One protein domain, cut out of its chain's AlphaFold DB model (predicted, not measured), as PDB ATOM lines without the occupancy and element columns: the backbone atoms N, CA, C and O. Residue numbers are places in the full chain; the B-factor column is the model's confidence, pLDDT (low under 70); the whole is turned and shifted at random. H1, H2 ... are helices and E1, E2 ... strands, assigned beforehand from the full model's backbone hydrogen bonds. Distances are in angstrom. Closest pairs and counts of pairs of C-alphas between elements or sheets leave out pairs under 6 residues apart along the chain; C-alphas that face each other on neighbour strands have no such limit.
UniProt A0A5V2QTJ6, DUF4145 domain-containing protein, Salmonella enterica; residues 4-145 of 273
ATOM      1  N   LEU A   4     -41.791 -28.862 -30.033       44.41
ATOM      2  CA  LEU A   4     -43.174 -28.674 -30.456       44.41
ATOM      3  C   LEU A   4     -43.444 -29.612 -31.637       44.41
ATOM      4  O   LEU A   4     -42.792 -29.518 -32.678       44.41
ATOM      5  N   HIS A   5     -44.410 -30.513 -31.476       45.59
ATOM      6  CA  HIS A   5     -44.930 -31.307 -32.582       45.59
ATOM      7  C   HIS A   5     -46.085 -30.546 -33.229       45.59
ATOM      8  O   HIS A   5     -47.154 -30.426 -32.633       45.59
ATOM      9  N   ALA A   6     -45.864 -30.034 -34.438       51.50
ATOM     10  CA  ALA A   6     -46.902 -29.406 -35.246       51.50
ATOM     11  C   ALA A   6     -47.198 -30.297 -36.459       51.50
ATOM     12  O   ALA A   6     -46.295 -30.666 -37.212       51.50
ATOM     13  N   VAL A   7     -48.470 -30.651 -36.637       46.56
ATOM     14  CA  VAL A   7     -48.971 -31.316 -37.844       46.56
ATOM     15  C   VAL A   7     -49.827 -30.293 -38.569       46.56
ATOM     16  O   VAL A   7     -50.845 -29.862 -38.032       46.56
ATOM     17  N   VAL A   8     -49.393 -29.878 -39.757       54.12
ATOM     18  CA  VAL A   8     -50.083 -28.848 -40.540       54.12
ATOM     19  C   VAL A   8     -50.438 -29.412 -41.912       54.12
ATOM     20  O   VAL A   8     -49.629 -30.074 -42.566       54.12
ATOM     21  N   LEU A   9     -51.684 -29.177 -42.315       45.53
ATOM     22  CA  LEU A   9     -52.164 -29.381 -43.677       45.53
ATOM     23  C   LEU A   9     -51.620 -28.238 -44.533       45.53
ATOM     24  O   LEU A   9     -51.963 -27.094 -44.264       45.53
ATOM     25  N   ILE A  10     -50.775 -28.541 -45.518       47.81
ATOM     26  CA  ILE A  10     -50.212 -27.524 -46.417       47.81
ATOM     27  C   ILE A  10     -50.972 -27.583 -47.741       47.81
ATOM     28  O   ILE A  10     -50.948 -28.607 -48.433       47.81
ATOM     29  N   MET A  11     -51.656 -26.492 -48.090       45.16
ATOM     30  CA  MET A  11     -52.285 -26.343 -49.403       45.16
ATOM     31  C   MET A  11     -51.230 -26.067 -50.494       45.16
ATOM     32  O   MET A  11     -50.126 -25.624 -50.181       45.16
ATOM     33  N   PRO A  12     -51.532 -26.316 -51.784       42.69
ATOM     34  CA  PRO A  12     -50.554 -26.254 -52.879       42.69
ATOM     35  C   PRO A  12     -49.750 -24.961 -53.036       42.69
ATOM     36  O   PRO A  12     -48.643 -25.018 -53.566       42.69
ATOM     37  N   ASP A  13     -50.269 -23.849 -52.520       45.06
ATOM     38  CA  ASP A  13     -49.693 -22.511 -52.664       45.06
ATOM     39  C   ASP A  13     -49.332 -21.855 -51.313       45.06
ATOM     40  O   ASP A  13     -49.074 -20.653 -51.249       45.06
ATOM     41  N   GLU A  14     -49.317 -22.613 -50.211       41.00
ATOM     42  CA  GLU A  14     -49.040 -22.066 -48.877       41.00
ATOM     43  C   GLU A  14     -47.543 -22.074 -48.535       41.00
ATOM     44  O   GLU A  14     -46.869 -23.106 -48.537       41.00
ATOM     45  N   VAL A  15     -47.021 -20.893 -48.191       45.12
ATOM     46  CA  VAL A  15     -45.667 -20.717 -47.652       45.12
ATOM     47  C   VAL A  15     -45.699 -20.978 -46.151       45.12
ATOM     48  O   VAL A  15     -46.422 -20.315 -45.408       45.12
ATOM     49  N   PHE A  16     -44.881 -21.922 -45.688       44.78
ATOM     50  CA  PHE A  16     -44.749 -22.203 -44.267       44.78
ATOM     51  C   PHE A  16     -43.811 -21.178 -43.616       44.78
ATOM     52  O   PHE A  16     -42.596 -21.221 -43.808       44.78
ATOM     53  N   MET A  17     -44.360 -20.244 -42.837       48.66
ATOM     54  CA  MET A  17     -43.551 -19.315 -42.046       48.66
ATOM     55  C   MET A  17     -43.194 -19.959 -40.704       48.66
ATOM     56  O   MET A  17     -44.029 -20.062 -39.807       48.66
ATOM     57  N   ALA A  18     -41.935 -20.376 -40.537       52.69
ATOM     58  CA  ALA A  18     -41.372 -20.490 -39.195       52.69
ATOM     59  C   ALA A  18     -41.511 -19.110 -38.531       52.69
ATOM     60  O   ALA A  18     -41.145 -18.118 -39.159       52.69
ATOM     61  N   TYR A  19     -42.080 -19.034 -37.318       68.12
ATOM     62  CA  TYR A  19     -42.266 -17.768 -36.598       68.12
ATOM     63  C   TYR A  19     -40.964 -16.974 -36.655       68.12
ATOM     64  O   TYR A  19     -39.963 -17.411 -36.100       68.12
ATOM     65  N   LEU A  20     -40.947 -15.866 -37.391       81.88
ATOM     66  CA  LEU A  20     -39.752 -15.054 -37.560       81.88
ATOM     67  C   LEU A  20     -39.416 -14.350 -36.242       81.88
ATOM     68  O   LEU A  20     -40.257 -14.204 -35.347       81.88
ATOM     69  N   HIS A  21     -38.172 -13.885 -36.117       88.00
ATOM     70  CA  HIS A  21     -37.851 -12.904 -35.083       88.00
ATOM     71  C   HIS A  21     -38.797 -11.713 -35.214       88.00
ATOM     72  O   HIS A  21     -39.152 -11.342 -36.326       88.00
ATOM     73  N   HIS A  22     -39.224 -11.121 -34.110       90.50
ATOM     74  CA  HIS A  22     -40.205 -10.043 -34.163       90.50
ATOM     75  C   HIS A  22     -39.982  -9.040 -33.043       90.50
ATOM     76  O   HIS A  22     -39.242  -9.294 -32.100       90.50
ATOM     77  N   PHE A  23     -40.627  -7.891 -33.164       91.19
ATOM     78  CA  PHE A  23     -40.923  -7.032 -32.029       91.19
ATOM     79  C   PHE A  23     -42.423  -7.103 -31.762       91.19
ATOM     80  O   PHE A  23     -43.209  -6.905 -32.694       91.19
ATOM     81  N   CYS A  24     -42.795  -7.384 -30.515       86.12
ATOM     82  CA  CYS A  24     -44.190  -7.379 -30.086       86.12
ATOM     83  C   CYS A  24     -44.748  -5.957 -29.984       86.12
ATOM     84  O   CYS A  24     -44.010  -5.015 -29.679       86.12
ATOM     85  N   ASP A  25     -46.061  -5.831 -30.180       82.00
ATOM     86  CA  ASP A  25     -46.843  -4.630 -29.862       82.00
ATOM     87  C   ASP A  25     -46.280  -3.320 -30.448       82.00
ATOM     88  O   ASP A  25     -46.309  -2.258 -29.816       82.00
ATOM     89  N   LEU A  26     -45.770  -3.370 -31.680       81.50
ATOM     90  CA  LEU A  26     -45.326  -2.174 -32.385       81.50
ATOM     91  C   LEU A  26     -46.440  -1.590 -33.251       81.50
ATOM     92  O   LEU A  26     -47.210  -2.290 -33.908       81.50
ATOM     93  N   HIS A  27     -46.492  -0.264 -33.287       79.38
ATOM     94  CA  HIS A  27     -47.390   0.462 -34.169       79.38
ATOM     95  C   HIS A  27     -46.903   0.382 -35.624       79.38
ATOM     96  O   HIS A  27     -45.783   0.789 -35.941       79.38
ATOM     97  N   CYS A  28     -47.749  -0.125 -36.520       77.88
ATOM     98  CA  CYS A  28     -47.473  -0.162 -37.952       77.88
ATOM     99  C   CYS A  28     -47.949   1.137 -38.632       77.88
ATOM    100  O   CYS A  28     -49.160   1.355 -38.682       77.88
ATOM    101  N   PRO A  29     -47.064   1.932 -39.267       69.38
ATOM    102  CA  PRO A  29     -47.447   3.186 -39.924       69.38
ATOM    103  C   PRO A  29     -48.331   2.988 -41.166       69.38
ATOM    104  O   PRO A  29     -49.019   3.907 -41.590       69.38
ATOM    105  N   TYR A  30     -48.346   1.791 -41.765       68.19
ATOM    106  CA  TYR A  30     -49.179   1.523 -42.942       68.19
ATOM    107  C   TYR A  30     -50.639   1.235 -42.599       68.19
ATOM    108  O   TYR A  30     -51.533   1.722 -43.277       68.19
ATOM    109  N   CYS A  31     -50.887   0.384 -41.599       68.38
ATOM    110  CA  CYS A  31     -52.249  -0.038 -41.244       68.38
ATOM    111  C   CYS A  31     -52.734   0.512 -39.906       68.38
ATOM    112  O   CYS A  31     -53.828   0.157 -39.475       68.38
ATOM    113  N   ASN A  32     -51.920   1.338 -39.244       61.53
ATOM    114  CA  ASN A  32     -52.250   2.054 -38.016       61.53
ATOM    115  C   ASN A  32     -52.593   1.150 -36.811       61.53
ATOM    116  O   ASN A  32     -53.126   1.604 -35.801       61.53
ATOM    117  N   ARG A  33     -52.305  -0.153 -36.911       62.62
ATOM    118  CA  ARG A  33     -52.555  -1.150 -35.863       62.62
ATOM    119  C   ARG A  33     -51.300  -1.397 -35.040       62.62
ATOM    120  O   ARG A  33     -50.190  -1.376 -35.568       62.62
ATOM    121  N   THR A  34     -51.507  -1.681 -33.761       74.69
ATOM    122  CA  THR A  34     -50.476  -2.250 -32.888       74.69
ATOM    123  C   THR A  34     -50.441  -3.752 -33.133       74.69
ATOM    124  O   THR A  34     -51.481  -4.404 -33.052       74.69
ATOM    125  N   THR A  35     -49.291  -4.276 -33.540       80.12
ATOM    126  CA  THR A  35     -49.141  -5.661 -34.000       80.12
ATOM    127  C   THR A  35     -47.682  -6.098 -33.926       80.12
ATOM    128  O   THR A  35     -46.784  -5.282 -33.712       80.12
ATOM    129  N   ASP A  36     -47.441  -7.386 -34.136       88.31
ATOM    130  CA  ASP A  36     -46.090  -7.913 -34.227       88.31
ATOM    131  C   ASP A  36     -45.458  -7.501 -35.560       88.31
ATOM    132  O   ASP A  36     -46.066  -7.586 -36.635       88.31
ATOM    133  N   ILE A  37     -44.205  -7.062 -35.499       90.50
ATOM    134  CA  ILE A  37     -43.434  -6.680 -36.683       90.50
ATOM    135  C   ILE A  37     -42.287  -7.672 -36.844       90.50
ATOM    136  O   ILE A  37     -41.368  -7.719 -36.027       90.50
ATOM    137  N   GLN A  38     -42.373  -8.490 -37.891       91.56
ATOM    138  CA  GLN A  38     -41.561  -9.685 -38.116       91.56
ATOM    139  C   GLN A  38     -40.345  -9.384 -38.995       91.56
ATOM    140  O   GLN A  38     -40.477  -8.765 -40.043       91.56
ATOM    141  N   LEU A  39     -39.159  -9.820 -38.587       91.19
ATOM    142  CA  LEU A  39     -37.886  -9.625 -39.275       91.19
ATOM    143  C   LEU A  39     -37.716 -10.636 -40.411       91.19
ATOM    144  O   LEU A  39     -37.669 -11.837 -40.167       91.19
ATOM    145  N   LEU A  40     -37.522 -10.140 -41.632       88.12
ATOM    146  CA  LEU A  40     -37.129 -10.954 -42.783       88.12
ATOM    147  C   LEU A  40     -35.611 -11.049 -42.934       88.12
ATOM    148  O   LEU A  40     -35.081 -12.100 -43.284       88.12
ATOM    149  N   HIS A  41     -34.911  -9.933 -42.736       89.12
ATOM    150  CA  HIS A  41     -33.472  -9.854 -42.961       89.12
ATOM    151  C   HIS A  41     -32.871  -8.668 -42.214       89.12
ATOM    152  O   HIS A  41     -33.492  -7.611 -42.158       89.12
ATOM    153  N   ALA A  42     -31.648  -8.792 -41.702       91.12
ATOM    154  CA  ALA A  42     -30.902  -7.691 -41.105       91.12
ATOM    155  C   ALA A  42     -29.510  -7.535 -41.718       91.12
ATOM    156  O   ALA A  42     -28.768  -8.500 -41.870       91.12
ATOM    157  N   SER A  43     -29.126  -6.290 -41.986       90.62
ATOM    158  CA  SER A  43     -27.815  -5.903 -42.512       90.62
ATOM    159  C   SER A  43     -27.080  -5.007 -41.508       90.62
ATOM    160  O   SER A  43     -27.722  -4.168 -40.876       90.62
ATOM    161  N   PRO A  44     -25.761  -5.150 -41.299       90.25
ATOM    162  CA  PRO A  44     -25.020  -4.248 -40.422       90.25
ATOM    163  C   PRO A  44     -24.850  -2.861 -41.061       90.25
ATOM    164  O   PRO A  44     -24.758  -2.720 -42.282       90.25
ATOM    165  N   PHE A  45     -24.776  -1.817 -40.234       88.31
ATOM    166  CA  PHE A  45     -24.411  -0.473 -40.701       88.31
ATOM    167  C   PHE A  45     -22.947  -0.410 -41.134       88.31
ATOM    168  O   PHE A  45     -22.111  -1.074 -40.537       88.31
ATOM    169  N   ARG A  46     -22.600   0.451 -42.099       87.31
ATOM    170  CA  ARG A  46     -21.191   0.745 -42.412       87.31
ATOM    171  C   ARG A  46     -20.683   1.936 -41.614       87.31
ATOM    172  O   ARG A  46     -21.208   3.042 -41.736       87.31
ATOM    173  N   GLU A  47     -19.626   1.718 -40.846       83.62
ATOM    174  CA  GLU A  47     -18.980   2.724 -40.011       83.62
ATOM    175  C   GLU A  47     -17.597   3.085 -40.558       83.62
ATOM    176  O   GLU A  47     -16.869   2.257 -41.110       83.62
ATOM    177  N   LYS A  48     -17.246   4.365 -40.420       84.06
ATOM    178  CA  LYS A  48     -15.969   4.913 -40.868       84.06
ATOM    179  C   LYS A  48     -14.943   4.785 -39.748       84.06
ATOM    180  O   LYS A  48     -15.096   5.430 -38.712       84.06
ATOM    181  N   HIS A  49     -13.876   4.039 -39.988       79.06
ATOM    182  CA  HIS A  49     -12.735   3.945 -39.089       79.06
ATOM    183  C   HIS A  49     -11.578   4.796 -39.619       79.06
ATOM    184  O   HIS A  49     -11.382   4.939 -40.831       79.06
ATOM    185  N   LYS A  50     -10.852   5.433 -38.703       77.88
ATOM    186  CA  LYS A  50      -9.606   6.131 -39.018       77.88
ATOM    187  C   LYS A  50      -8.483   5.360 -38.356       77.88
ATOM    188  O   LYS A  50      -8.425   5.308 -37.130       77.88
ATOM    189  N   ASP A  51      -7.614   4.790 -39.174       75.62
ATOM    190  CA  ASP A  51      -6.424   4.118 -38.672       75.62
ATOM    191  C   ASP A  51      -5.404   5.148 -38.174       75.62
ATOM    192  O   ASP A  51      -5.476   6.339 -38.498       75.62
ATOM    193  N   THR A  52      -4.431   4.682 -37.391       74.12
ATOM    194  CA  THR A  52      -3.355   5.508 -36.819       74.12
ATOM    195  C   THR A  52      -2.565   6.284 -37.877       74.12
ATOM    196  O   THR A  52      -2.068   7.368 -37.589       74.12
ATOM    197  N   ASP A  53      -2.542   5.791 -39.118       77.19
ATOM    198  CA  ASP A  53      -1.856   6.406 -40.261       77.19
ATOM    199  C   ASP A  53      -2.724   7.435 -41.021       77.19
ATOM    200  O   ASP A  53      -2.364   7.894 -42.105       77.19
ATOM    201  N   GLY A  54      -3.913   7.772 -40.508       75.94
ATOM    202  CA  GLY A  54      -4.835   8.734 -41.125       75.94
ATOM    203  C   GLY A  54      -5.620   8.197 -42.330       75.94
ATOM    204  O   GLY A  54      -6.417   8.930 -42.923       75.94
ATOM    205  N   ARG A  55      -5.440   6.917 -42.682       79.38
ATOM    206  CA  ARG A  55      -6.238   6.225 -43.704       79.38
ATOM    207  C   ARG A  55      -7.658   5.982 -43.204       79.38
ATOM    208  O   ARG A  55      -7.890   5.695 -42.033       79.38
ATOM    209  N   ILE A  56      -8.609   6.124 -44.121       82.81
ATOM    210  CA  ILE A  56     -10.029   5.895 -43.871       82.81
ATOM    211  C   ILE A  56     -10.385   4.506 -44.389       82.81
ATOM    212  O   ILE A  56     -10.259   4.248 -45.585       82.81
ATOM    213  N   THR A  57     -10.898   3.661 -43.506       82.62
ATOM    214  CA  THR A  57     -11.425   2.331 -43.822       82.62
ATOM    215  C   THR A  57     -12.900   2.257 -43.425       82.62
ATOM    216  O   THR A  57     -13.370   3.000 -42.561       82.62
ATOM    217  N   TRP A  58     -13.669   1.415 -44.114       80.31
ATOM    218  CA  TRP A  58     -15.084   1.191 -43.818       80.31
ATOM    219  C   TRP A  58     -15.256  -0.227 -43.299       80.31
ATOM    220  O   TRP A  58     -14.855  -1.174 -43.974       80.31
ATOM    221  N   HIS A  59     -15.859  -0.357 -42.123       82.19
ATOM    222  CA  HIS A  59     -16.123  -1.641 -41.484       82.19
ATOM    223  C   HIS A  59     -17.607  -1.771 -41.164       82.19
ATOM    224  O   HIS A  59     -18.294  -0.775 -40.922       82.19
ATOM    225  N   ASP A  60     -18.102  -3.003 -41.174       83.00
ATOM    226  CA  ASP A  60     -19.456  -3.298 -40.729       83.00
ATOM    227  C   ASP A  60     -19.554  -3.109 -39.208       83.00
ATOM    228  O   ASP A  60     -18.650  -3.467 -38.451       83.00
ATOM    229  N   SER A  61     -20.653  -2.507 -38.760       80.94
ATOM    230  CA  SER A  61     -20.929  -2.240 -37.357       80.94
ATOM    231  C   SER A  61     -21.235  -3.537 -36.629       80.94
ATOM    232  O   SER A  61     -22.052  -4.347 -37.066       80.94
ATOM    233  N   ASN A  62     -20.656  -3.677 -35.439       76.50
ATOM    234  CA  ASN A  62     -20.932  -4.811 -34.561       76.50
ATOM    235  C   ASN A  62     -22.142  -4.591 -33.657       76.50
ATOM    236  O   ASN A  62     -22.517  -5.488 -32.907       76.50
ATOM    237  N   LYS A  63     -22.703  -3.379 -33.664       82.56
ATOM    238  CA  LYS A  63     -23.719  -2.956 -32.698       82.56
ATOM    239  C   LYS A  63     -24.990  -2.453 -33.350       82.56
ATOM    240  O   LYS A  63     -26.008  -2.433 -32.669       82.56
ATOM    241  N   ARG A  64     -24.933  -2.029 -34.612       89.38
ATOM    242  CA  ARG A  64     -26.044  -1.380 -35.307       89.38
ATOM    243  C   ARG A  64     -26.396  -2.143 -36.570       89.38
ATOM    244  O   ARG A  64     -25.534  -2.396 -37.409       89.38
ATOM    245  N   PHE A  65     -27.677  -2.444 -36.717       92.12
ATOM    246  CA  PHE A  65     -28.220  -3.188 -37.841       92.12
ATOM    247  C   PHE A  65     -29.435  -2.461 -38.404       92.12
ATOM    248  O   PHE A  65     -30.192  -1.832 -37.673       92.12
ATOM    249  N   ARG A  66     -29.626  -2.568 -39.712       94.12
ATOM    250  CA  ARG A  66     -30.841  -2.192 -40.420       94.12
ATOM    251  C   ARG A  66     -31.568  -3.463 -40.813       94.12
ATOM    252  O   ARG A  66     -31.045  -4.241 -41.614       94.12
ATOM    253  N   GLY A  67     -32.747  -3.674 -40.245       93.25
ATOM    254  CA  GLY A  67     -33.603  -4.804 -40.574       93.25
ATOM    255  C   GLY A  67     -34.710  -4.429 -41.550       93.25
ATOM    256  O   GLY A  67     -35.290  -3.352 -41.451       93.25
ATOM    257  N   LEU A  68     -35.002  -5.337 -42.476       92.81
ATOM    258  CA  LEU A  68     -36.220  -5.382 -43.267       92.81
ATOM    259  C   LEU A  68     -37.231  -6.251 -42.521       92.81
ATOM    260  O   LEU A  68     -36.997  -7.437 -42.290       92.81
ATOM    261  N   PHE A  69     -38.347  -5.645 -42.153       92.12
ATOM    262  CA  PHE A  69     -39.433  -6.244 -41.401       92.12
ATOM    263  C   PHE A  69     -40.734  -6.236 -42.204       92.12
ATOM    264  O   PHE A  69     -40.852  -5.539 -43.208       92.12
ATOM    265  N   VAL A  70     -41.730  -6.983 -41.740       90.25
ATOM    266  CA  VAL A  70     -43.084  -7.038 -42.287       90.25
ATOM    267  C   VAL A  70     -44.092  -6.976 -41.144       90.25
ATOM    268  O   VAL A  70     -43.919  -7.607 -40.103       90.25
ATOM    269  N   CYS A  71     -45.154  -6.199 -41.332       86.56
ATOM    270  CA  CYS A  71     -46.274  -6.149 -40.398       86.56
ATOM    271  C   CYS A  71     -47.063  -7.468 -40.413       86.56
ATOM    272  O   CYS A  71     -47.544  -7.866 -41.473       86.56
ATOM    273  N   ALA A  72     -47.289  -8.092 -39.253       85.00
ATOM    274  CA  ALA A  72     -48.059  -9.337 -39.162       85.00
ATOM    275  C   ALA A  72     -49.540  -9.183 -39.564       85.00
ATOM    276  O   ALA A  72     -50.206 -10.167 -39.868       85.00
ATOM    277  N   SER A  73     -50.080  -7.958 -39.569       76.38
ATOM    278  CA  SER A  73     -51.489  -7.712 -39.908       76.38
ATOM    279  C   SER A  73     -51.725  -7.300 -41.361       76.38
ATOM    280  O   SER A  73     -52.680  -7.768 -41.970       76.38
ATOM    281  N   CYS A  74     -50.928  -6.381 -41.915       74.81
ATOM    282  CA  CYS A  74     -51.124  -5.884 -43.288       74.81
ATOM    283  C   CYS A  74     -50.071  -6.368 -44.283       74.81
ATOM    284  O   CYS A  74     -50.195  -6.068 -45.465       74.81
ATOM    285  N   HIS A  75     -49.043  -7.082 -43.824       83.19
ATOM    286  CA  HIS A  75     -47.955  -7.607 -44.648       83.19
ATOM    287  C   HIS A  75     -47.141  -6.549 -45.416       83.19
ATOM    288  O   HIS A  75     -46.295  -6.898 -46.237       83.19
ATOM    289  N   ASN A  76     -47.329  -5.256 -45.120       80.31
ATOM    290  CA  ASN A  76     -46.504  -4.203 -45.702       80.31
ATOM    291  C   ASN A  76     -45.093  -4.210 -45.091       80.31
ATOM    292  O   ASN A  76     -44.952  -4.393 -43.872       80.31
ATOM    293  N   PRO A  77     -44.053  -4.001 -45.918       88.06
ATOM    294  CA  PRO A  77     -42.671  -4.014 -45.473       88.06
ATOM    295  C   PRO A  77     -42.319  -2.737 -44.708       88.06
ATOM    296  O   PRO A  77     -42.714  -1.638 -45.084       88.06
ATOM    297  N   LEU A  78     -41.517  -2.882 -43.663       88.56
ATOM    298  CA  LEU A  78     -40.985  -1.816 -42.823       88.56
ATOM    299  C   LEU A  78     -39.471  -1.960 -42.754       88.56
ATOM    300  O   LEU A  78     -38.945  -3.064 -42.797       88.56
ATOM    301  N   THR A  79     -38.742  -0.864 -42.624       92.75
ATOM    302  CA  THR A  79     -37.310  -0.914 -42.316       92.75
ATOM    303  C   THR A  79     -37.103  -0.383 -40.910       92.75
ATOM    304  O   THR A  79     -37.586   0.693 -40.597       92.75
ATOM    305  N   ILE A  80     -36.410  -1.116 -40.046       93.25
ATOM    306  CA  ILE A  80     -36.164  -0.691 -38.665       93.25
ATOM    307  C   ILE A  80     -34.665  -0.706 -38.412       93.25
ATOM    308  O   ILE A  80     -33.997  -1.726 -38.597       93.25
ATOM    309  N   ASP A  81     -34.141   0.431 -37.972       94.31
ATOM    310  CA  ASP A  81     -32.777   0.540 -37.484       94.31
ATOM    311  C   ASP A  81     -32.760   0.122 -36.014       94.31
ATOM    312  O   ASP A  81     -33.525   0.641 -35.199       94.31
ATOM    313  N   ILE A  82     -31.897  -0.829 -35.674       93.50
ATOM    314  CA  ILE A  82     -31.793  -1.414 -34.340       93.50
ATOM    315  C   ILE A  82     -30.348  -1.390 -33.845       93.50
ATOM    316  O   ILE A  82     -29.398  -1.569 -34.611       93.50
ATOM    317  N   SER A  83     -30.176  -1.214 -32.539       91.31
ATOM    318  CA  SER A  83     -28.883  -1.280 -31.866       91.31
ATOM    319  C   SER A  83     -28.887  -2.273 -30.703       91.31
ATOM    320  O   SER A  83     -29.881  -2.421 -29.999       91.31
ATOM    321  N   LEU A  84     -27.780  -2.985 -30.490       88.00
ATOM    322  CA  LEU A  84     -27.622  -3.920 -29.370       88.00
ATOM    323  C   LEU A  84     -27.691  -3.181 -28.024       88.00
ATOM    324  O   LEU A  84     -26.959  -2.213 -27.795       88.00
ATOM    325  N   LYS A  85     -28.531  -3.666 -27.102       79.12
ATOM    326  CA  LYS A  85     -28.609  -3.169 -25.720       79.12
ATOM    327  C   LYS A  85     -27.418  -3.720 -24.928       79.12
ATOM    328  O   LYS A  85     -27.523  -4.787 -24.349       79.12
ATOM    329  N   ASN A  86     -26.279  -3.016 -24.966       64.38
ATOM    330  CA  ASN A  86     -25.055  -3.259 -24.179       64.38
ATOM    331  C   ASN A  86     -24.797  -4.731 -23.782       64.38
ATOM    332  O   ASN A  86     -25.153  -5.136 -22.676       64.38
ATOM    333  N   SER A  87     -24.086  -5.508 -24.609       52.53
ATOM    334  CA  SER A  87     -23.392  -6.685 -24.072       52.53
ATOM    335  C   SER A  87     -22.065  -6.234 -23.461       52.53
ATOM    336  O   SER A  87     -21.306  -5.488 -24.084       52.53
ATOM    337  N   ALA A  88     -21.796  -6.688 -22.240       40.28
ATOM    338  CA  ALA A  88     -20.469  -6.652 -21.645       40.28
ATOM    339  C   ALA A  88     -19.427  -7.305 -22.577       40.28
ATOM    340  O   ALA A  88     -19.775  -8.100 -23.456       40.28
ATOM    341  N   ASP A  89     -18.163  -6.953 -22.356       42.69
ATOM    342  CA  ASP A  89     -16.945  -7.453 -23.000       42.69
ATOM    343  C   ASP A  89     -16.818  -8.992 -23.021       42.69
ATOM    344  O   ASP A  89     -15.998  -9.588 -22.327       42.69
ATOM    345  N   SER A  90     -17.573  -9.676 -23.872       42.34
ATOM    346  CA  SER A  90     -17.179 -10.990 -24.372       42.34
ATOM    347  C   SER A  90     -16.818 -10.807 -25.837       42.34
ATOM    348  O   SER A  90     -17.711 -10.666 -26.667       42.34
ATOM    349  N   GLY A  91     -15.519 -10.738 -26.147       43.88
ATOM    350  CA  GLY A  91     -14.922 -10.383 -27.445       43.88
ATOM    351  C   GLY A  91     -15.239 -11.294 -28.646       43.88
ATOM    352  O   GLY A  91     -14.341 -11.623 -29.415       43.88
ATOM    353  N   LYS A  92     -16.500 -11.703 -28.822       45.75
ATOM    354  CA  LYS A  92     -17.048 -12.446 -29.962       45.75
ATOM    355  C   LYS A  92     -18.404 -11.916 -30.524       45.75
ATOM    356  O   LYS A  92     -19.101 -12.709 -31.150       45.75
ATOM    357  N   PRO A  93     -18.845 -10.637 -30.389       54.72
ATOM    358  CA  PRO A  93     -20.269 -10.298 -30.584       54.72
ATOM    359  C   PRO A  93     -20.713 -10.093 -32.045       54.72
ATOM    360  O   PRO A  93     -21.911 -10.092 -32.318       54.72
ATOM    361  N   PHE A  94     -19.791  -9.898 -33.000       48.75
ATOM    362  CA  PHE A  94     -20.161  -9.521 -34.375       48.75
ATOM    363  C   PHE A  94     -20.864 -10.646 -35.138       48.75
ATOM    364  O   PHE A  94     -21.940 -10.462 -35.707       48.75
ATOM    365  N   TYR A  95     -20.246 -11.826 -35.150       54.62
ATOM    366  CA  TYR A  95     -20.692 -12.923 -36.000       54.62
ATOM    367  C   TYR A  95     -21.958 -13.595 -35.460       54.62
ATOM    368  O   TYR A  95     -22.786 -14.066 -36.235       54.62
ATOM    369  N   GLU A  96     -22.138 -13.600 -34.140       67.94
ATOM    370  CA  GLU A  96     -23.281 -14.242 -33.490       67.94
ATOM    371  C   GLU A  96     -24.563 -13.419 -33.634       67.94
ATOM    372  O   GLU A  96     -25.591 -13.991 -33.978       67.94
ATOM    373  N   ALA A  97     -24.511 -12.090 -33.475       76.88
ATOM    374  CA  ALA A  97     -25.700 -11.241 -33.591       76.88
ATOM    375  C   ALA A  97     -26.236 -11.174 -35.030       76.88
ATOM    376  O   ALA A  97     -27.426 -11.383 -35.256       76.88
ATOM    377  N   HIS A  98     -25.363 -10.948 -36.019       81.50
ATOM    378  CA  HIS A  98     -25.769 -10.930 -37.428       81.50
ATOM    379  C   HIS A  98     -26.292 -12.296 -37.891       81.50
ATOM    380  O   HIS A  98     -27.302 -12.372 -38.592       81.50
ATOM    381  N   ARG A  99     -25.627 -13.389 -37.486       78.88
ATOM    382  CA  ARG A  99     -26.097 -14.746 -37.783       78.88
ATOM    383  C   ARG A  99     -27.428 -15.025 -37.096       78.88
ATOM    384  O   ARG A  99     -28.291 -15.599 -37.739       78.88
ATOM    385  N   PHE A 100     -27.604 -14.620 -35.840       83.12
ATOM    386  CA  PHE A 100     -28.853 -14.791 -35.098       83.12
ATOM    387  C   PHE A 100     -30.019 -14.087 -35.794       83.12
ATOM    388  O   PHE A 100     -31.024 -14.728 -36.078       83.12
ATOM    389  N   LEU A 101     -29.857 -12.811 -36.154       84.44
ATOM    390  CA  LEU A 101     -30.895 -12.041 -36.845       84.44
ATOM    391  C   LEU A 101     -31.302 -12.663 -38.193       84.44
ATOM    392  O   LEU A 101     -32.464 -12.581 -38.572       84.44
ATOM    393  N   ASN A 102     -30.365 -13.311 -38.892       82.38
ATOM    394  CA  ASN A 102     -30.574 -13.894 -40.223       82.38
ATOM    395  C   ASN A 102     -30.651 -15.428 -40.234       82.38
ATOM    396  O   ASN A 102     -30.490 -16.045 -41.286       82.38
ATOM    397  N   ARG A 103     -30.830 -16.072 -39.075       75.56
ATOM    398  CA  ARG A 103     -30.805 -17.544 -38.982       75.56
ATOM    399  C   ARG A 103     -32.062 -18.205 -39.541       75.56
ATOM    400  O   ARG A 103     -32.027 -19.390 -39.856       75.56
ATOM    401  N   LEU A 104     -33.170 -17.466 -39.577       70.12
ATOM    402  CA  LEU A 104     -34.469 -17.953 -40.018       70.12
ATOM    403  C   LEU A 104     -34.639 -17.568 -41.485       70.12
ATOM    404  O   LEU A 104     -34.815 -16.396 -41.807       70.12
ATOM    405  N   SER A 105     -34.545 -18.562 -42.363       56.00
ATOM    406  CA  SER A 105     -34.818 -18.413 -43.791       56.00
ATOM    407  C   SER A 105     -36.251 -18.845 -44.094       56.00
ATOM    408  O   SER A 105     -36.779 -19.759 -43.463       56.00
ATOM    409  N   LEU A 106     -36.867 -18.205 -45.087       53.44
ATOM    410  CA  LEU A 106     -38.113 -18.675 -45.688       53.44
ATOM    411  C   LEU A 106     -37.809 -19.922 -46.526       53.44
ATOM    412  O   LEU A 106     -37.172 -19.816 -47.575       53.44
ATOM    413  N   ASP A 107     -38.261 -21.090 -46.078       45.47
ATOM    414  CA  ASP A 107     -38.205 -22.304 -46.891       45.47
ATOM    415  C   ASP A 107     -39.462 -22.402 -47.764       45.47
ATOM    416  O   ASP A 107     -40.595 -22.454 -47.282       45.47
ATOM    417  N   PHE A 108     -39.261 -22.438 -49.080       43.41
ATOM    418  CA  PHE A 108     -40.333 -22.696 -50.037       43.41
ATOM    419  C   PHE A 108     -40.601 -24.199 -50.105       43.41
ATOM    420  O   PHE A 108     -39.741 -24.976 -50.530       43.41
ATOM    421  N   VAL A 109     -41.818 -24.618 -49.768       49.69
ATOM    422  CA  VAL A 109     -42.258 -25.992 -50.023       49.69
ATOM    423  C   VAL A 109     -42.502 -26.136 -51.527       49.69
ATOM    424  O   VAL A 109     -43.549 -25.768 -52.047       49.69
ATOM    425  N   ARG A 110     -41.519 -26.662 -52.270       40.06
ATOM    426  CA  ARG A 110     -41.734 -27.059 -53.671       40.06
ATOM    427  C   ARG A 110     -42.652 -28.277 -53.707       40.06
ATOM    428  O   ARG A 110     -42.219 -29.378 -53.370       40.06
ATOM    429  N   GLN A 111     -43.882 -28.120 -54.190       44.72
ATOM    430  CA  GLN A 111     -44.667 -29.282 -54.597       44.72
ATOM    431  C   GLN A 111     -43.989 -29.970 -55.789       44.72
ATOM    432  O   GLN A 111     -43.816 -29.383 -56.858       44.72
ATOM    433  N   SER A 112     -43.618 -31.243 -55.631       47.31
ATOM    434  CA  SER A 112     -43.366 -32.084 -56.798       47.31
ATOM    435  C   SER A 112     -44.713 -32.333 -57.477       47.31
ATOM    436  O   SER A 112     -45.623 -32.869 -56.846       47.31
ATOM    437  N   ALA A 113     -44.847 -31.943 -58.743       47.66
ATOM    438  CA  ALA A 113     -46.095 -31.938 -59.514       47.66
ATOM    439  C   ALA A 113     -46.682 -33.336 -59.843       47.66
ATOM    440  O   ALA A 113     -47.243 -33.530 -60.919       47.66
ATOM    441  N   ARG A 114     -46.511 -34.351 -58.984       46.59
ATOM    442  CA  ARG A 114     -46.877 -35.750 -59.283       46.59
ATOM    443  C   ARG A 114     -47.709 -36.476 -58.228       46.59
ATOM    444  O   ARG A 114     -47.973 -37.660 -58.415       46.59
ATOM    445  N   THR A 115     -48.184 -35.814 -57.179       44.75
ATOM    446  CA  THR A 115     -49.006 -36.479 -56.156       44.75
ATOM    447  C   THR A 115     -50.260 -35.674 -55.832       44.75
ATOM    448  O   THR A 115     -50.196 -34.577 -55.298       44.75
ATOM    449  N   THR A 116     -51.420 -36.255 -56.144       47.91
ATOM    450  CA  THR A 116     -52.783 -35.775 -55.850       47.91
ATOM    451  C   THR A 116     -53.230 -36.043 -54.404       47.91
ATOM    452  O   THR A 116     -54.422 -35.996 -54.106       47.91
ATOM    453  N   GLN A 117     -52.306 -36.345 -53.487       47.00
ATOM    454  CA  GLN A 117     -52.621 -36.550 -52.072       47.00
ATOM    455  C   GLN A 117     -52.401 -35.260 -51.275       47.00
ATOM    456  O   GLN A 117     -51.430 -34.542 -51.497       47.00
ATOM    457  N   GLN A 118     -53.308 -34.987 -50.329       46.53
ATOM    458  CA  GLN A 118     -53.105 -33.978 -49.289       46.53
ATOM    459  C   GLN A 118     -51.812 -34.315 -48.538       46.53
ATOM    460  O   GLN A 118     -51.741 -35.322 -47.832       46.53
ATOM    461  N   ASN A 119     -50.777 -33.500 -48.726       47.72
ATOM    462  CA  ASN A 119     -49.493 -33.707 -48.076       47.72
ATOM    463  C   ASN A 119     -49.590 -33.178 -46.640       47.72
ATOM    464  O   ASN A 119     -49.547 -31.973 -46.403       47.72
ATOM    465  N   TYR A 120     -49.726 -34.085 -45.676       45.12
ATOM    466  CA  TYR A 120     -49.497 -33.769 -44.270       45.12
ATOM    467  C   TYR A 120     -47.988 -33.756 -44.041       45.12
ATOM    468  O   TYR A 120     -47.333 -34.793 -44.164       45.12
ATOM    469  N   VAL A 121     -47.425 -32.597 -43.708       51.62
ATOM    470  CA  VAL A 121     -46.034 -32.514 -43.253       51.62
ATOM    471  C   VAL A 121     -46.064 -32.471 -41.731       51.62
ATOM    472  O   VAL A 121     -46.509 -31.493 -41.133       51.62
ATOM    473  N   SER A 122     -45.617 -33.550 -41.085       43.62
ATOM    474  CA  SER A 122     -45.256 -33.489 -39.670       43.62
ATOM    475  C   SER A 122     -43.828 -32.971 -39.582       43.62
ATOM    476  O   SER A 122     -42.908 -33.639 -40.061       43.62
ATOM    477  N   MET A 123     -43.628 -31.811 -38.966       53.06
ATOM    478  CA  MET A 123     -42.284 -31.346 -38.642       53.06
ATOM    479  C   MET A 123     -42.100 -31.273 -37.132       53.06
ATOM    480  O   MET A 123     -43.006 -30.910 -36.378       53.06
ATOM    481  N   VAL A 124     -40.897 -31.625 -36.696       48.50
ATOM    482  CA  VAL A 124     -40.451 -31.407 -35.325       48.50
ATOM    483  C   VAL A 124     -39.648 -30.117 -35.339       48.50
ATOM    484  O   VAL A 124     -38.536 -30.089 -35.863       48.50
ATOM    485  N   VAL A 125     -40.215 -29.040 -34.799       54.09
ATOM    486  CA  VAL A 125     -39.479 -27.779 -34.651       54.09
ATOM    487  C   VAL A 125     -38.869 -27.770 -33.265       54.09
ATOM    488  O   VAL A 125     -39.579 -27.792 -32.254       54.09
ATOM    489  N   SER A 126     -37.537 -27.751 -33.211       54.31
ATOM    490  CA  SER A 126     -36.850 -27.407 -31.968       54.31
ATOM    491  C   SER A 126     -37.292 -26.006 -31.565       54.31
ATOM    492  O   SER A 126     -37.268 -25.102 -32.398       54.31
ATOM    493  N   MET A 127     -37.670 -25.796 -30.304       54.03
ATOM    494  CA  MET A 127     -37.994 -24.451 -29.807       54.03
ATOM    495  C   MET A 127     -36.833 -23.470 -30.009       54.03
ATOM    496  O   MET A 127     -37.066 -22.290 -30.255       54.03
ATOM    497  N   ASP A 128     -35.594 -23.971 -30.020       56.84
ATOM    498  CA  ASP A 128     -34.404 -23.176 -30.335       56.84
ATOM    499  C   ASP A 128     -34.432 -22.625 -31.770       56.84
ATOM    500  O   ASP A 128     -33.716 -21.676 -32.063       56.84
ATOM    501  N   SER A 129     -35.251 -23.181 -32.665       56.56
ATOM    502  CA  SER A 129     -35.424 -22.770 -34.064       56.56
ATOM    503  C   SER A 129     -36.621 -21.837 -34.289       56.56
ATOM    504  O   SER A 129     -36.903 -21.501 -35.436       56.56
ATOM    505  N   MET A 130     -37.331 -21.411 -33.237       69.12
ATOM    506  CA  MET A 130     -38.404 -20.416 -33.354       69.12
ATOM    507  C   MET A 130     -37.870 -18.987 -33.262       69.12
ATOM    508  O   MET A 130     -36.819 -18.726 -32.681       69.12
ATOM    509  N   GLY A 131     -38.590 -18.040 -33.846       75.50
ATOM    510  CA  GLY A 131     -38.340 -16.616 -33.689       75.50
ATOM    511  C   GLY A 131     -38.472 -16.174 -32.243       75.50
ATOM    512  O   GLY A 131     -39.293 -16.674 -31.483       75.50
ATOM    513  N   HIS A 132     -37.629 -15.219 -31.873       83.06
ATOM    514  CA  HIS A 132     -37.633 -14.590 -30.557       83.06
ATOM    515  C   HIS A 132     -38.136 -13.158 -30.681       83.06
ATOM    516  O   HIS A 132     -37.848 -12.499 -31.688       83.06
ATOM    517  N   ASP A 133     -38.769 -12.673 -29.615       86.19
ATOM    518  CA  ASP A 133     -38.922 -11.242 -29.389       86.19
ATOM    519  C   ASP A 133     -37.528 -10.598 -29.283       86.19
ATOM    520  O   ASP A 133     -36.667 -11.025 -28.507       86.19
ATOM    521  N   LEU A 134     -37.287  -9.596 -30.122       89.50
ATOM    522  CA  LEU A 134     -36.037  -8.857 -30.209       89.50
ATOM    523  C   LEU A 134     -35.949  -7.742 -29.163       89.50
ATOM    524  O   LEU A 134     -34.841  -7.265 -28.893       89.50
ATOM    525  N   ALA A 135     -37.065  -7.340 -28.546       86.75
ATOM    526  CA  ALA A 135     -37.110  -6.249 -27.575       86.75
ATOM    527  C   ALA A 135     -36.136  -6.415 -26.392       86.75
ATOM    528  O   ALA A 135     -35.547  -5.408 -25.986       86.75
ATOM    529  N   PRO A 136     -35.875  -7.616 -25.838       85.44
ATOM    530  CA  PRO A 136     -34.896  -7.783 -24.762       85.44
ATOM    531  C   PRO A 136     -33.447  -7.522 -25.198       85.44
ATOM    532  O   PRO A 136     -32.651  -7.004 -24.415       85.44
ATOM    533  N   TYR A 137     -33.099  -7.847 -26.445       84.50
ATOM    534  CA  TYR A 137     -31.717  -7.838 -26.941       84.50
ATOM    535  C   TYR A 137     -31.350  -6.541 -27.674       84.50
ATOM    536  O   TYR A 137     -30.202  -6.089 -27.634       84.50
ATOM    537  N   PHE A 138     -32.330  -5.923 -28.335       90.00
ATOM    538  CA  PHE A 138     -32.131  -4.775 -29.212       90.00
ATOM    539  C   PHE A 138     -32.990  -3.583 -28.790       90.00
ATOM    540  O   PHE A 138     -34.078  -3.707 -28.224       90.00
ATOM    541  N   ARG A 139     -32.477  -2.387 -29.062       91.38
ATOM    542  CA  ARG A 139     -33.191  -1.116 -28.992       91.38
ATOM    543  C   ARG A 139     -33.516  -0.679 -30.411       91.38
ATOM    544  O   ARG A 139     -32.656  -0.748 -31.281       91.38
ATOM    545  N   ILE A 140     -34.733  -0.200 -30.617       91.75
ATOM    546  CA  ILE A 140     -35.141   0.421 -31.875       91.75
ATOM    547  C   ILE A 140     -34.598   1.851 -31.900       91.75
ATOM    548  O   ILE A 140     -34.889   2.639 -31.000       91.75
ATOM    549  N   ASP A 141     -33.783   2.160 -32.905       90.00
ATOM    550  CA  ASP A 141     -33.236   3.494 -33.150       90.00
ATOM    551  C   ASP A 141     -34.174   4.315 -34.059       90.00
ATOM    552  O   ASP A 141     -34.355   5.507 -33.818       90.00
ATOM    553  N   ALA A 142     -34.770   3.695 -35.089       87.25
ATOM    554  CA  ALA A 142     -35.718   4.335 -36.014       87.25
ATOM    555  C   ALA A 142     -36.580   3.303 -36.767       87.25
ATOM    556  O   ALA A 142     -36.136   2.177 -36.977       87.25
ATOM    557  N   ILE A 143     -37.780   3.694 -37.215       87.44
ATOM    558  CA  ILE A 143     -38.681   2.895 -38.070       87.44
ATOM    559  C   ILE A 143     -38.951   3.678 -39.362       87.44
ATOM    560  O   ILE A 143     -39.130   4.893 -39.317       87.44
ATOM    561  N   TYR A 144     -38.973   2.981 -40.498       81.69
ATOM    562  CA  TYR A 144     -39.176   3.509 -41.841       81.69
ATOM    563  C   TYR A 144     -40.262   2.719 -42.611       81.69
ATOM    564  O   TYR A 144     -40.259   1.488 -42.545       81.69
ATOM    565  N   PRO A 145     -41.128   3.378 -43.404       68.25
ATOM    566  CA  PRO A 145     -41.309   4.823 -43.409       68.25
ATOM    567  C   PRO A 145     -41.604   5.291 -41.989       68.25
ATOM    568  O   PRO A 145     -42.307   4.621 -41.233       68.25
TER     569      PRO A 145
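This is residues 4 to 145 of the 273 residues of the protein "DUF4145 domain-containing protein" of Salmonella enterica (UniProt A0A5V2QTJ6). A curled, strongly twisted sheet of five strands, E2 to E5 and E7, has the short helix H1 over one face, and its long E3-E4 hairpin reaches to one end of the model; toward the other end lies a separate two-strand ribbon, E1 with E6, joined to the sheet part by long links. The tip of the hairpin at Asp 53 and the loop at Thr 116 before E6 hold the two C-alphas farthest apart, 67.9 A. The printed part has 142 residues, with named elements in the order E1 E2 E3 E4 E5 H1 E6 E7, a mostly strand class. The larger sheet has the order E2 - E3 - E4 - E5 - E7, and both sheets are antiparallel. The whole is loose, with a radius of gyration of the C-alphas of 18.9 A, and only just elongated, spanning 68 by 34 by 28 A.

E1, residues 4 to 9, begins at C-alpha 4 (-43.174, -28.674, -30.456) and is 16.0 A long. E2 is residues 22 to 27, 12.7 A. E3, residues 34 to 50, is the longest strand at 42.2 A, ending at C-alpha 50 (-9.606, 6.131, -39.018), and E4, residues 56 to 71, is 38.4 A. E5 is residues 77 to 84, 22.0 A, and H1 is residues 93 to 101, 12.5 A. E6 is residues 120 to 126, 18.8 A. E7, residues 138 to 144, is 16.7 A and ends at C-alpha 144 (-39.176, 3.509, -41.841).

E2 E3 E4 E5 form a meander, each strand the antiparallel neighbour of the one before. In the hairpin E2 and E3, N 23 and O 37 are 3.0 A apart, within hydrogen-bond range. E3 bends by 70 degrees at residue 40 and E4 by 59 degrees at residue 63; in their hairpin, N 49 and O 57 are 2.8 A apart. In the hairpin E4 and E5, N 67 and O 80 are 2.8 A apart. E7, an edge strand like E2, is the antiparallel neighbour of E5, with N 81 and O 142 at 2.8 A. H1 is on this sheet at a height over the sheet of 8.2 A; it lies over E4 and runs along the strands, at 23 degrees to E4 on the local plane. The closest C-alphas of H1 and E4 are those of Phe 94 and Asn 62, 4.8 A. In H1, every O i to N i+4 pair is within hydrogen-bond range. E1 and E6 are antiparallel, with N 4 and O 125 at 3.3 A, and E1 is apart from E3.

The printed part has no cut. The links E1 to E2, H1 to E6 and E6 to E7 are long. The mean pLDDT of the printed part is 70.8; 59 residues are under 70, among them residues 4 to 19, 86 to 96 and 105 to 130.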